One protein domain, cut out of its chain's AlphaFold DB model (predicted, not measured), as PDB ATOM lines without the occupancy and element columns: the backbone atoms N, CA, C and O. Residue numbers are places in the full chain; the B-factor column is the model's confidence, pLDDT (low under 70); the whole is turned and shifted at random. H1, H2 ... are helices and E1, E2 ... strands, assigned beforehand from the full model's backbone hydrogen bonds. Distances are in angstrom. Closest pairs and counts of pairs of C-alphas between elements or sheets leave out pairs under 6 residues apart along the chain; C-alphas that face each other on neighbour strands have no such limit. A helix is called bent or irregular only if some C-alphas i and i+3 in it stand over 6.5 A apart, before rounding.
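What this domain is: This is residues 128 to 195 and 221 to 249 of the 253 residues of the protein "Protein with SprT-like domain at the N terminus" of Penaeus vannamei (UniProt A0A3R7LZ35). A small sheet, E2, E1 and E3, stands in the middle, between H2 with the unnamed stretch 150 to 161 on one side and H4 with the hairpin E4 and E5 on the other; residues 189 to 195, of which 189 to 193 belong to H3, stick out at one end. The printed part has 97 residues, with elements in the order E1 H1 E2 H2 E3 H3 E4 E5 H4, and is mixed, helices and strands. Both sheets, E2 E1 E3 and E4 E5, are antiparallel. It is only just compact, close to loose, with a radius of gyration of the C-alphas of 14.9 A and spans of 45 by 32 by 20 A.

Where its parts are: E1, residues 129 to 133, begins at C-alpha 129 (-1.010, 18.050, -41.477) and is 13.5 A long. H1 is 136 to 139, E2 146 to 149, H2 162 to 168 and E3 173 to 176. H3, 182 to 193, is 17.1 A long. E4 is 223 to 225 and E5 232 to 234. H4, 235 to 247, is 19.0 A long, ends at C-alpha 247 (4.632, 30.121, -45.256) and is irregular: C-alphas 236 and 239 are 7.5 A apart.

How they stand to each other: E1 pairs with E2, N 131 to O 147 at 2.8 A, and with E3, N 176 to O 130 at 2.8 A. E2, H2 and E3 form a split strand-helix-strand unit, two strands running the same way with E1 between them; its crossover is right-handed. H4 only grazes this sheet, with residues 242 to 247; H1, H2 and H3 are not on it. In the hairpin E4 and E5, N 224 and O 233 are 2.8 A apart. The closest C-alphas of E4 and H4, Ile 223 and Glu 235, are 5.6 A apart. H1 and H4 are close but not clearly touching, Ser 139 to Gln 239 at 7.9 A between C-alphas. Every O i to N i+4 pair is within hydrogen-bond range in H2, 7 of 8 in H3 and 7 of 9 in H4; H1 is too short for one.

The domain as a whole: Residues 196 to 220 are not printed, and C-alphas 195 and 221, the two farthest apart, are 49.1 A apart across the cut. The link E2 to H2 is long. Residues 178 to 195 and 247 to 249 have pLDDT under 70.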
ATOM      1  N   ILE A 128      -4.610  19.803 -40.092       80.12
ATOM      2  CA  ILE A 128      -3.386  20.489 -39.719       80.12
ATOM      3  C   ILE A 128      -2.139  19.929 -40.402       80.12
ATOM      4  O   ILE A 128      -1.172  20.651 -40.583       80.12
ATOM      5  N   HIS A 129      -2.159  18.664 -40.823       85.44
ATOM      6  CA  HIS A 129      -1.010  18.050 -41.477       85.44
ATOM      7  C   HIS A 129      -1.060  18.381 -42.960       85.44
ATOM      8  O   HIS A 129      -1.928  17.880 -43.685       85.44
ATOM      9  N   VAL A 130      -0.150  19.247 -43.392       89.50
ATOM     10  CA  VAL A 130      -0.085  19.726 -44.768       89.50
ATOM     11  C   VAL A 130       1.042  19.015 -45.504       89.50
ATOM     12  O   VAL A 130       2.142  18.853 -44.985       89.50
ATOM     13  N   TYR A 131       0.753  18.576 -46.722       92.88
ATOM     14  CA  TYR A 131       1.715  17.978 -47.633       92.88
ATOM     15  C   TYR A 131       1.652  18.693 -48.979       92.88
ATOM     16  O   TYR A 131       0.554  18.991 -49.460       92.88
ATOM     17  N   ARG A 132       2.806  18.921 -49.607       94.25
ATOM     18  CA  ARG A 132       2.911  19.498 -50.953       94.25
ATOM     19  C   ARG A 132       3.645  18.534 -51.877       94.25
ATOM     20  O   ARG A 132       4.677  17.983 -51.509       94.25
ATOM     21  N   CYS A 133       3.079  18.297 -53.052       96.69
ATOM     22  CA  CYS A 133       3.716  17.511 -54.096       96.69
ATOM     23  C   CYS A 133       4.785  18.340 -54.815       96.69
ATOM     24  O   CYS A 133       4.581  19.529 -55.037       96.69
ATOM     25  N   ASP A 134       5.885  17.705 -55.206       96.00
ATOM     26  CA  ASP A 134       6.941  18.291 -56.046       96.00
ATOM     27  C   ASP A 134       6.731  18.061 -57.558       96.00
ATOM     28  O   ASP A 134       7.518  18.518 -58.385       96.00
ATOM     29  N   GLY A 135       5.669  17.346 -57.933       96.38
ATOM     30  CA  GLY A 135       5.382  16.975 -59.315       96.38
ATOM     31  C   GLY A 135       4.499  17.978 -60.068       96.38
ATOM     32  O   GLY A 135       4.011  18.962 -59.512       96.38
ATOM     33  N   PRO A 136       4.177  17.701 -61.344       97.06
ATOM     34  CA  PRO A 136       3.408  18.606 -62.204       97.06
ATOM     35  C   PRO A 136       1.960  18.848 -61.750       97.06
ATOM     36  O   PRO A 136       1.255  19.648 -62.360       97.06
ATOM     37  N   CYS A 137       1.468  18.165 -60.710       95.69
ATOM     38  CA  CYS A 137       0.139  18.430 -60.163       95.69
ATOM     39  C   CYS A 137       0.051  19.755 -59.385       95.69
ATOM     40  O   CYS A 137      -1.066  20.194 -59.109       95.69
ATOM     41  N   VAL A 138       1.180  20.424 -59.101       94.56
ATOM     42  CA  VAL A 138       1.206  21.749 -58.452       94.56
ATOM     43  C   VAL A 138       0.450  22.820 -59.236       94.56
ATOM     44  O   VAL A 138      -0.161  23.695 -58.637       94.56
ATOM     45  N   SER A 139       0.400  22.719 -60.564       92.38
ATOM     46  CA  SER A 139      -0.344  23.639 -61.433       92.38
ATOM     47  C   SER A 139      -1.735  23.124 -61.820       92.38
ATOM     48  O   SER A 139      -2.467  23.797 -62.543       92.38
ATOM     49  N   ARG A 140      -2.127  21.927 -61.359       92.50
ATOM     50  CA  ARG A 140      -3.384  21.283 -61.758       92.50
ATOM     51  C   ARG A 140      -4.476  21.509 -60.719       92.50
ATOM     52  O   ARG A 140      -4.335  21.185 -59.536       92.50
ATOM     53  N   ARG A 141      -5.629  21.976 -61.197       89.12
ATOM     54  CA  ARG A 141      -6.865  22.015 -60.410       89.12
ATOM     55  C   ARG A 141      -7.269  20.618 -59.910       89.12
ATOM     56  O   ARG A 141      -6.985  19.618 -60.569       89.12
ATOM     57  N   PRO A 142      -8.027  20.543 -58.803       90.44
ATOM     58  CA  PRO A 142      -8.384  21.642 -57.896       90.44
ATOM     59  C   PRO A 142      -7.396  21.809 -56.727       90.44
ATOM     60  O   PRO A 142      -7.566  22.712 -55.917       90.44
ATOM     61  N   PHE A 143      -6.409  20.918 -56.603       92.56
ATOM     62  CA  PHE A 143      -5.604  20.788 -55.388       92.56
ATOM     63  C   PHE A 143      -4.248  21.476 -55.465       92.56
ATOM     64  O   PHE A 143      -3.653  21.699 -54.418       92.56
ATOM     65  N   TYR A 144      -3.755  21.794 -56.667       94.56
ATOM     66  CA  TYR A 144      -2.482  22.492 -56.857       94.56
ATOM     67  C   TYR A 144      -1.334  21.850 -56.062       94.56
ATOM     68  O   TYR A 144      -0.542  22.515 -55.403       94.56
ATOM     69  N   GLY A 145      -1.282  20.514 -56.074       94.12
ATOM     70  CA  GLY A 145      -0.285  19.726 -55.349       94.12
ATOM     71  C   GLY A 145      -0.401  19.749 -53.822       94.12
ATOM     72  O   GLY A 145       0.416  19.116 -53.166       94.12
ATOM     73  N   VAL A 146      -1.398  20.413 -53.234       92.50
ATOM     74  CA  VAL A 146      -1.572  20.515 -51.778       92.50
ATOM     75  C   VAL A 146      -2.561  19.474 -51.265       92.50
ATOM     76  O   VAL A 146      -3.656  19.293 -51.800       92.50
ATOM     77  N   LEU A 147      -2.204  18.820 -50.162       91.06
ATOM     78  CA  LEU A 147      -3.091  17.948 -49.408       91.06
ATOM     79  C   LEU A 147      -3.051  18.296 -47.924       91.06
ATOM     80  O   LEU A 147      -1.987  18.337 -47.319       91.06
ATOM     81  N   ARG A 148      -4.230  18.444 -47.314       86.31
ATOM     82  CA  ARG A 148      -4.374  18.633 -45.868       86.31
ATOM     83  C   ARG A 148      -5.078  17.440 -45.229       86.31
ATOM     84  O   ARG A 148      -6.100  16.970 -45.739       86.31
ATOM     85  N   ARG A 149      -4.566  16.957 -44.098       85.69
ATOM     86  CA  ARG A 149      -5.116  15.823 -43.340       85.69
ATOM     87  C   ARG A 149      -5.248  16.155 -41.862       85.69
ATOM     88  O   ARG A 149      -4.481  16.941 -41.326       85.69
ATOM     89  N   ALA A 150      -6.219  15.517 -41.212       80.56
ATOM     90  CA  ALA A 150      -6.407  15.610 -39.763       80.56
ATOM     91  C   ALA A 150      -5.544  14.628 -38.959       80.56
ATOM     92  O   ALA A 150      -5.568  14.647 -37.740       80.56
ATOM     93  N   ILE A 151      -4.810  13.756 -39.651       79.38
ATOM     94  CA  ILE A 151      -3.870  12.809 -39.058       79.38
ATOM     95  C   ILE A 151      -2.541  12.900 -39.795       79.38
ATOM     96  O   ILE A 151      -2.524  13.162 -41.006       79.38
ATOM     97  N   GLU A 152      -1.455  12.632 -39.081       84.94
ATOM     98  CA  GLU A 152      -0.099  12.614 -39.619       84.94
ATOM     99  C   GLU A 152       0.160  11.331 -40.415       84.94
ATOM    100  O   GLU A 152       0.869  10.420 -39.997       84.94
ATOM    101  N   ARG A 153      -0.487  11.225 -41.577       89.12
ATOM    102  CA  ARG A 153      -0.303  10.107 -42.501       89.12
ATOM    103  C   ARG A 153       0.086  10.637 -43.878       89.12
ATOM    104  O   ARG A 153      -0.782  11.201 -44.555       89.12
ATOM    105  N   PRO A 154       1.323  10.399 -44.342       88.94
ATOM    106  CA  PRO A 154       1.723  10.758 -45.692       88.94
ATOM    107  C   PRO A 154       0.800  10.137 -46.755       88.94
ATOM    108  O   PRO A 154       0.236   9.052 -46.547       88.94
ATOM    109  N   PRO A 155       0.606  10.815 -47.897       93.88
ATOM    110  CA  PRO A 155      -0.004  10.216 -49.079       93.88
ATOM    111  C   PRO A 155       0.695   8.928 -49.500       93.88
ATOM    112  O   PRO A 155       1.921   8.868 -49.512       93.88
ATOM    113  N   GLY A 156      -0.077   7.906 -49.862       92.31
ATOM    114  CA  GLY A 156       0.517   6.645 -50.289       92.31
ATOM    115  C   GLY A 156      -0.478   5.639 -50.863       92.31
ATOM    116  O   GLY A 156      -1.659   5.953 -51.014       92.31
ATOM    117  N   PRO A 157      -0.030   4.402 -51.147       93.19
ATOM    118  CA  PRO A 157      -0.798   3.386 -51.880       93.19
ATOM    119  C   PRO A 157      -2.168   3.010 -51.304       93.19
ATOM    120  O   PRO A 157      -3.004   2.467 -52.021       93.19
ATOM    121  N   THR A 158      -2.418   3.293 -50.026       90.50
ATOM    122  CA  THR A 158      -3.713   3.052 -49.373       90.50
ATOM    123  C   THR A 158      -4.766   4.108 -49.720       90.50
ATOM    124  O   THR A 158      -5.962   3.885 -49.523       90.50
ATOM    125  N   ASP A 159      -4.358   5.259 -50.257       91.44
ATOM    126  CA  ASP A 159      -5.275   6.271 -50.758       91.44
ATOM    127  C   ASP A 159      -5.831   5.858 -52.126       91.44
ATOM    128  O   ASP A 159      -5.093   5.588 -53.071       91.44
ATOM    129  N   ARG A 160      -7.162   5.878 -52.269       92.62
ATOM    130  CA  ARG A 160      -7.863   5.440 -53.497       92.62
ATOM    131  C   ARG A 160      -7.415   6.165 -54.773       92.62
ATOM    132  O   ARG A 160      -7.588   5.640 -55.865       92.62
ATOM    133  N   TRP A 161      -6.886   7.380 -54.642       93.31
ATOM    134  CA  TRP A 161      -6.414   8.209 -55.752       93.31
ATOM    135  C   TRP A 161      -4.918   8.030 -56.056       93.31
ATOM    136  O   TRP A 161      -4.456   8.508 -57.091       93.31
ATOM    137  N   TRP A 162      -4.157   7.335 -55.199       95.44
ATOM    138  CA  TRP A 162      -2.697   7.268 -55.291       95.44
ATOM    139  C   TRP A 162      -2.205   6.626 -56.581       95.44
ATOM    140  O   TRP A 162      -1.326   7.173 -57.233       95.44
ATOM    141  N   GLN A 163      -2.804   5.506 -56.997       95.75
ATOM    142  CA  GLN A 163      -2.410   4.817 -58.235       95.75
ATOM    143  C   GLN A 163      -2.526   5.732 -59.460       95.75
ATOM    144  O   GLN A 163      -1.652   5.737 -60.324       95.75
ATOM    145  N   ARG A 164      -3.583   6.552 -59.512       95.81
ATOM    146  CA  ARG A 164      -3.761   7.551 -60.569       95.81
ATOM    147  C   ARG A 164      -2.700   8.642 -60.476       95.81
ATOM    148  O   ARG A 164      -2.068   8.952 -61.478       95.81
ATOM    149  N   HIS A 165      -2.476   9.183 -59.279       96.88
ATOM    150  CA  HIS A 165      -1.453  10.200 -59.051       96.88
ATOM    151  C   HIS A 165      -0.054   9.716 -59.460       96.88
ATOM    152  O   HIS A 165       0.647  10.416 -60.184       96.88
ATOM    153  N   ALA A 166       0.333   8.505 -59.061       96.25
ATOM    154  CA  ALA A 166       1.616   7.910 -59.420       96.25
ATOM    155  C   ALA A 166       1.793   7.795 -60.944       96.25
ATOM    156  O   ALA A 166       2.881   8.040 -61.450       96.25
ATOM    157  N   LYS A 167       0.717   7.486 -61.681       96.81
ATOM    158  CA  LYS A 167       0.741   7.374 -63.146       96.81
ATOM    159  C   LYS A 167       0.752   8.729 -63.868       96.81
ATOM    160  O   LYS A 167       1.430   8.872 -64.876       96.81
ATOM    161  N   GLU A 168      -0.045   9.693 -63.408       96.31
ATOM    162  CA  GLU A 168      -0.296  10.959 -64.125       96.31
ATOM    163  C   GLU A 168       0.591  12.127 -63.673       96.31
ATOM    164  O   GLU A 168       0.718  13.129 -64.386       96.31
ATOM    165  N   CYS A 169       1.135  12.043 -62.460       97.06
ATOM    166  CA  CYS A 169       1.997  13.051 -61.853       97.06
ATOM    167  C   CYS A 169       3.391  12.478 -61.589       97.06
ATOM    168  O   CYS A 169       4.373  13.058 -62.035       97.06
ATOM    169  N   GLY A 170       3.470  11.352 -60.873       96.31
ATOM    170  CA  GLY A 170       4.738  10.714 -60.496       96.31
ATOM    171  C   GLY A 170       5.539  11.445 -59.410       96.31
ATOM    172  O   GLY A 170       6.569  10.934 -58.987       96.31
ATOM    173  N   GLY A 171       5.071  12.606 -58.941       96.00
ATOM    174  CA  GLY A 171       5.729  13.370 -57.880       96.00
ATOM    175  C   GLY A 171       5.602  12.744 -56.489       96.00
ATOM    176  O   GLY A 171       4.737  11.901 -56.225       96.00
ATOM    177  N   THR A 172       6.443  13.220 -55.580       96.44
ATOM    178  CA  THR A 172       6.483  12.861 -54.162       96.44
ATOM    179  C   THR A 172       5.822  13.953 -53.331       96.44
ATOM    180  O   THR A 172       5.897  15.134 -53.660       96.44
ATOM    181  N   PHE A 173       5.126  13.564 -52.261       96.19
ATOM    182  CA  PHE A 173       4.545  14.508 -51.309       96.19
ATOM    183  C   PHE A 173       5.471  14.697 -50.115       96.19
ATOM    184  O   PHE A 173       5.774  13.737 -49.408       96.19
ATOM    185  N   HIS A 174       5.827  15.949 -49.851       93.50
ATOM    186  CA  HIS A 174       6.661  16.360 -48.728       93.50
ATOM    187  C   HIS A 174       5.799  17.008 -47.655       93.50
ATOM    188  O   HIS A 174       4.861  17.742 -47.974       93.50
ATOM    189  N   LYS A 175       6.081  16.712 -46.384       91.44
ATOM    190  CA  LYS A 175       5.385  17.346 -45.262       91.44
ATOM    191  C   LYS A 175       5.823  18.809 -45.181       91.44
ATOM    192  O   LYS A 175       7.014  19.095 -45.237       91.44
ATOM    193  N   ILE A 176       4.856  19.708 -45.061       87.62
ATOM    194  CA  ILE A 176       5.093  21.118 -44.767       87.62
ATOM    195  C   ILE A 176       4.859  21.291 -43.273       87.62
ATOM    196  O   ILE A 176       3.760  21.007 -42.783       87.62
ATOM    197  N   GLU A 177       5.893  21.711 -42.551       78.94
ATOM    198  CA  GLU A 177       5.737  22.088 -41.152       78.94
ATOM    199  C   GLU A 177       4.978  23.408 -41.094       78.94
ATOM    200  O   GLU A 177       5.429  24.433 -41.597       78.94
ATOM    201  N   VAL A 178       3.778  23.339 -40.525       65.06
ATOM    202  CA  VAL A 178       2.920  24.492 -40.297       65.06
ATOM    203  C   VAL A 178       2.813  24.721 -38.786       65.06
ATOM    204  O   VAL A 178       2.193  23.948 -38.058       65.06
ATOM    205  N   VAL A 179       3.433  25.786 -38.294       59.97
ATOM    206  CA  VAL A 179       2.993  26.569 -37.133       59.97
ATOM    207  C   VAL A 179       1.528  26.989 -37.313       59.97
ATOM    208  O   VAL A 179       1.157  28.033 -37.847       59.97
ATOM    209  N   LEU A 180       0.635  26.123 -36.858       54.28
ATOM    210  CA  LEU A 180      -0.763  26.484 -36.694       54.28
ATOM    211  C   LEU A 180      -0.842  27.553 -35.600       54.28
ATOM    212  O   LEU A 180      -0.237  27.363 -34.540       54.28
ATOM    213  N   ALA A 181      -1.627  28.610 -35.827       50.84
ATOM    214  CA  ALA A 181      -1.968  29.587 -34.794       50.84
ATOM    215  C   ALA A 181      -2.310  28.874 -33.471       50.84
ATOM    216  O   ALA A 181      -2.993  27.843 -33.485       50.84
ATOM    217  N   ALA A 182      -1.826  29.402 -32.343       44.62
ATOM    218  CA  ALA A 182      -1.913  28.780 -31.016       44.62
ATOM    219  C   ALA A 182      -3.331  28.283 -30.648       44.62
ATOM    220  O   ALA A 182      -3.486  27.239 -30.012       44.62
ATOM    221  N   GLU A 183      -4.369  28.961 -31.144       46.41
ATOM    222  CA  GLU A 183      -5.780  28.585 -30.990       46.41
ATOM    223  C   GLU A 183      -6.117  27.191 -31.566       46.41
ATOM    224  O   GLU A 183      -6.962  26.471 -31.030       46.41
ATOM    225  N   MET A 184      -5.437  26.766 -32.636       50.97
ATOM    226  CA  MET A 184      -5.652  25.473 -33.300       50.97
ATOM    227  C   MET A 184      -4.980  24.311 -32.554       50.97
ATOM    228  O   MET A 184      -5.519  23.203 -32.534       50.97
ATOM    229  N   LYS A 185      -3.821  24.563 -31.924       49.91
ATOM    230  CA  LYS A 185      -3.108  23.579 -31.087       49.91
ATOM    231  C   LYS A 185      -3.897  23.268 -29.813       49.91
ATOM    232  O   LYS A 185      -4.041  22.097 -29.467       49.91
ATOM    233  N   LEU A 186      -4.474  24.293 -29.177       48.72
ATOM    234  CA  LEU A 186      -5.260  24.139 -27.948       48.72
ATOM    235  C   LEU A 186      -6.479  23.223 -28.157       48.72
ATOM    236  O   LEU A 186      -6.755  22.338 -27.352       48.72
ATOM    237  N   HIS A 187      -7.185  23.396 -29.279       51.62
ATOM    238  CA  HIS A 187      -8.375  22.603 -29.586       51.62
ATOM    239  C   HIS A 187      -8.052  21.143 -29.950       51.62
ATOM    240  O   HIS A 187      -8.837  20.244 -29.646       51.62
ATOM    241  N   LEU A 188      -6.892  20.887 -30.572       48.66
ATOM    242  CA  LEU A 188      -6.436  19.529 -30.879       48.66
ATOM    243  C   LEU A 188      -6.084  18.752 -29.602       48.66
ATOM    244  O   LEU A 188      -6.465  17.588 -29.489       48.66
ATOM    245  N   GLN A 189      -5.429  19.412 -28.640       48.31
ATOM    246  CA  GLN A 189      -5.095  18.845 -27.331       48.31
ATOM    247  C   GLN A 189      -6.367  18.496 -26.538       48.31
ATOM    248  O   GLN A 189      -6.533  17.368 -26.081       48.31
ATOM    249  N   TYR A 190      -7.345  19.408 -26.515       47.06
ATOM    250  CA  TYR A 190      -8.632  19.192 -25.844       47.06
ATOM    251  C   TYR A 190      -9.426  17.992 -26.406       47.06
ATOM    252  O   TYR A 190     -10.149  17.324 -25.675       47.06
ATOM    253  N   CYS A 191      -9.281  17.671 -27.700       41.03
ATOM    254  CA  CYS A 191      -9.929  16.503 -28.321       41.03
ATOM    255  C   CYS A 191      -9.243  15.159 -27.997       41.03
ATOM    256  O   CYS A 191      -9.818  14.091 -28.255       41.03
ATOM    257  N   ILE A 192      -7.999  15.198 -27.509       45.34
ATOM    258  CA  ILE A 192      -7.216  14.021 -27.109       45.34
ATOM    259  C   ILE A 192      -7.472  13.708 -25.629       45.34
ATOM    260  O   ILE A 192      -7.649  12.532 -25.307       45.34
ATOM    261  N   ASP A 193      -7.603  14.747 -24.800       40.09
ATOM    262  CA  ASP A 193      -7.570  14.645 -23.335       40.09
ATOM    263  C   ASP A 193      -8.943  14.572 -22.641       40.09
ATOM    264  O   ASP A 193      -8.995  14.301 -21.449       40.09
ATOM    265  N   SER A 194     -10.066  14.785 -23.338       38.12
ATOM    266  CA  SER A 194     -11.391  14.802 -22.697       38.12
ATOM    267  C   SER A 194     -11.983  13.392 -22.485       38.12
ATOM    268  O   SER A 194     -12.875  12.975 -23.235       38.12
ATOM    269  N   ASP A 195     -11.472  12.669 -21.489       39.69
ATOM    270  CA  ASP A 195     -12.271  11.809 -20.606       39.69
ATOM    271  C   ASP A 195     -12.396  12.558 -19.253       39.69
ATOM    272  O   ASP A 195     -11.424  13.148 -18.793       39.69
ATOM    273  N   PRO A 221     -15.371  32.975 -64.412       70.38
ATOM    274  CA  PRO A 221     -14.190  32.462 -65.098       70.38
ATOM    275  C   PRO A 221     -12.922  33.053 -64.467       70.38
ATOM    276  O   PRO A 221     -12.864  34.253 -64.217       70.38
ATOM    277  N   GLY A 222     -11.937  32.207 -64.163       83.56
ATOM    278  CA  GLY A 222     -10.651  32.635 -63.600       83.56
ATOM    279  C   GLY A 222     -10.591  32.813 -62.078       83.56
ATOM    280  O   GLY A 222      -9.529  33.163 -61.580       83.56
ATOM    281  N   ILE A 223     -11.663  32.550 -61.317       88.75
ATOM    282  CA  ILE A 223     -11.603  32.496 -59.841       88.75
ATOM    283  C   ILE A 223     -11.612  31.038 -59.370       88.75
ATOM    284  O   ILE A 223     -12.463  30.247 -59.780       88.75
ATOM    285  N   VAL A 224     -10.685  30.692 -58.479       89.62
ATOM    286  CA  VAL A 224     -10.519  29.356 -57.890       89.62
ATOM    287  C   VAL A 224     -10.483  29.444 -56.365       89.62
ATOM    288  O   VAL A 224     -10.180  30.491 -55.802       89.62
ATOM    289  N   SER A 225     -10.820  28.352 -55.679       87.56
ATOM    290  CA  SER A 225     -10.696  28.274 -54.221       87.56
ATOM    291  C   SER A 225      -9.324  27.744 -53.833       87.56
ATOM    292  O   SER A 225      -8.908  26.695 -54.328       87.56
ATOM    293  N   CYS A 226      -8.652  28.435 -52.917       86.56
ATOM    294  CA  CYS A 226      -7.400  27.973 -52.343       86.56
ATOM    295  C   CYS A 226      -7.602  26.635 -51.608       86.56
ATOM    296  O   CYS A 226      -8.415  26.567 -50.684       86.56
ATOM    297  N   PRO A 227      -6.861  25.565 -51.950       85.00
ATOM    298  CA  PRO A 227      -6.981  24.273 -51.271       85.00
ATOM    299  C   PRO A 227      -6.461  24.311 -49.824       85.00
ATOM    300  O   PRO A 227      -6.734  23.387 -49.055       85.00
ATOM    301  N   SER A 228      -5.728  25.367 -49.445       82.56
ATOM    302  CA  SER A 228      -5.271  25.583 -48.075       82.56
ATOM    303  C   SER A 228      -6.313  26.322 -47.231       82.56
ATOM    304  O   SER A 228      -6.845  25.735 -46.290       82.56
ATOM    305  N   CYS A 229      -6.638  27.576 -47.553       79.44
ATOM    306  CA  CYS A 229      -7.481  28.439 -46.712       79.44
ATOM    307  C   CYS A 229      -8.938  28.578 -47.198       79.44
ATOM    308  O   CYS A 229      -9.765  29.139 -46.483       79.44
ATOM    309  N   MET A 230      -9.276  28.038 -48.377       80.25
ATOM    310  CA  MET A 230     -10.582  28.151 -49.056       80.25
ATOM    311  C   MET A 230     -10.953  29.553 -49.557       80.25
ATOM    312  O   MET A 230     -12.065  29.736 -50.060       80.25
ATOM    313  N   GLU A 231     -10.047  30.527 -49.475       83.00
ATOM    314  CA  GLU A 231     -10.259  31.856 -50.045       83.00
ATOM    315  C   GLU A 231     -10.427  31.790 -51.569       83.00
ATOM    316  O   GLU A 231      -9.863  30.922 -52.242       83.00
ATOM    317  N   ARG A 232     -11.253  32.687 -52.118       88.06
ATOM    318  CA  ARG A 232     -11.462  32.809 -53.563       88.06
ATOM    319  C   ARG A 232     -10.377  33.707 -54.140       88.06
ATOM    320  O   ARG A 232     -10.372  34.904 -53.881       88.06
ATOM    321  N   VAL A 233      -9.508  33.130 -54.956       88.88
ATOM    322  CA  VAL A 233      -8.325  33.788 -55.516       88.88
ATOM    323  C   VAL A 233      -8.394  33.715 -57.036       88.88
ATOM    324  O   VAL A 233      -8.998  32.794 -57.596       88.88
ATOM    325  N   ARG A 234      -7.800  34.686 -57.733       91.12
ATOM    326  CA  ARG A 234      -7.627  34.570 -59.184       91.12
ATOM    327  C   ARG A 234      -6.697  33.401 -59.481       91.12
ATOM    328  O   ARG A 234      -5.689  33.227 -58.808       91.12
ATOM    329  N   GLU A 235      -7.016  32.603 -60.489       90.56
ATOM    330  CA  GLU A 235      -6.220  31.425 -60.842       90.56
ATOM    331  C   GLU A 235      -4.766  31.783 -61.155       90.56
ATOM    332  O   GLU A 235      -3.866  31.067 -60.741       90.56
ATOM    333  N   GLU A 236      -4.529  32.926 -61.796       91.00
ATOM    334  CA  GLU A 236      -3.181  33.432 -62.079       91.00
ATOM    335  C   GLU A 236      -2.362  33.735 -60.808       91.00
ATOM    336  O   GLU A 236      -1.141  33.651 -60.830       91.00
ATOM    337  N   GLN A 237      -3.031  34.018 -59.687       92.19
ATOM    338  CA  GLN A 237      -2.419  34.356 -58.397       92.19
ATOM    339  C   GLN A 237      -2.369  33.162 -57.434       92.19
ATOM    340  O   GLN A 237      -1.893  33.293 -56.308       92.19
ATOM    341  N   ILE A 238      -2.873  31.984 -57.829       91.31
ATOM    342  CA  ILE A 238      -3.061  30.871 -56.889       91.31
ATOM    343  C   ILE A 238      -1.744  30.343 -56.321       91.31
ATOM    344  O   ILE A 238      -1.714  29.936 -55.165       91.31
ATOM    345  N   GLN A 239      -0.668  30.347 -57.110       91.06
ATOM    346  CA  GLN A 239       0.636  29.860 -56.652       91.06
ATOM    347  C   GLN A 239       1.251  30.821 -55.639       91.06
ATOM    348  O   GLN A 239       1.593  30.391 -54.546       91.06
ATOM    349  N   GLU A 240       1.276  32.118 -55.953       89.88
ATOM    350  CA  GLU A 240       1.757  33.160 -55.039       89.88
ATOM    351  C   GLU A 240       0.965  33.157 -53.722       89.88
ATOM    352  O   GLU A 240       1.541  33.150 -52.634       89.88
ATOM    353  N   HIS A 241      -0.363  33.059 -53.809       89.12
ATOM    354  CA  HIS A 241      -1.219  32.942 -52.634       89.12
ATOM    355  C   HIS A 241      -0.967  31.652 -51.842       89.12
ATOM    356  O   HIS A 241      -1.025  31.673 -50.615       89.12
ATOM    357  N   LEU A 242      -0.717  30.516 -52.505       86.94
ATOM    358  CA  LEU A 242      -0.397  29.258 -51.829       86.94
ATOM    359  C   LEU A 242       0.945  29.325 -51.119       86.94
ATOM    360  O   LEU A 242       1.041  28.833 -49.998       86.94
ATOM    361  N   ASP A 243       1.948  29.933 -51.740       85.06
ATOM    362  CA  ASP A 243       3.257  30.111 -51.128       85.06
ATOM    363  C   ASP A 243       3.112  30.920 -49.843       85.06
ATOM    364  O   ASP A 243       3.518  30.425 -48.796       85.06
ATOM    365  N   GLN A 244       2.390  32.046 -49.881       81.94
ATOM    366  CA  GLN A 244       2.035  32.838 -48.696       81.94
ATOM    367  C   GLN A 244       1.216  32.028 -47.675       81.94
ATOM    368  O   GLN A 244       1.587  31.927 -46.511       81.94
ATOM    369  N   CYS A 245       0.125  31.381 -48.086       81.44
ATOM    370  CA  CYS A 245      -0.744  30.611 -47.187       81.44
ATOM    371  C   CYS A 245      -0.045  29.446 -46.489       81.44
ATOM    372  O   CYS A 245      -0.519  28.983 -45.453       81.44
ATOM    373  N   LEU A 246       1.009  28.907 -47.097       78.38
ATOM    374  CA  LEU A 246       1.781  27.799 -46.554       78.38
ATOM    375  C   LEU A 246       3.016  28.278 -45.773       78.38
ATOM    376  O   LEU A 246       3.466  27.528 -44.916       78.38
ATOM    377  N   THR A 247       3.514  29.502 -46.010       69.38
ATOM    378  CA  THR A 247       4.632  30.121 -45.256       69.38
ATOM    379  C   THR A 247       4.190  30.966 -44.063       69.38
ATOM    380  O   THR A 247       4.827  30.876 -43.024       69.38
ATOM    381  N   PHE A 248       3.073  31.702 -44.123       53.97
ATOM    382  CA  PHE A 248       2.514  32.410 -42.952       53.97
ATOM    383  C   PHE A 248       2.109  31.459 -41.824       53.97
ATOM    384  O   PHE A 248       1.998  31.845 -40.667       53.97
ATOM    385  N   LEU A 249       1.909  30.189 -42.162       50.66
ATOM    386  CA  LEU A 249       1.753  29.130 -41.191       50.66
ATOM    387  C   LEU A 249       3.092  28.635 -40.639       50.66
ATOM    388  O   LEU A 249       3.057  27.617 -40.000       50.66
TER     389      LEU A 249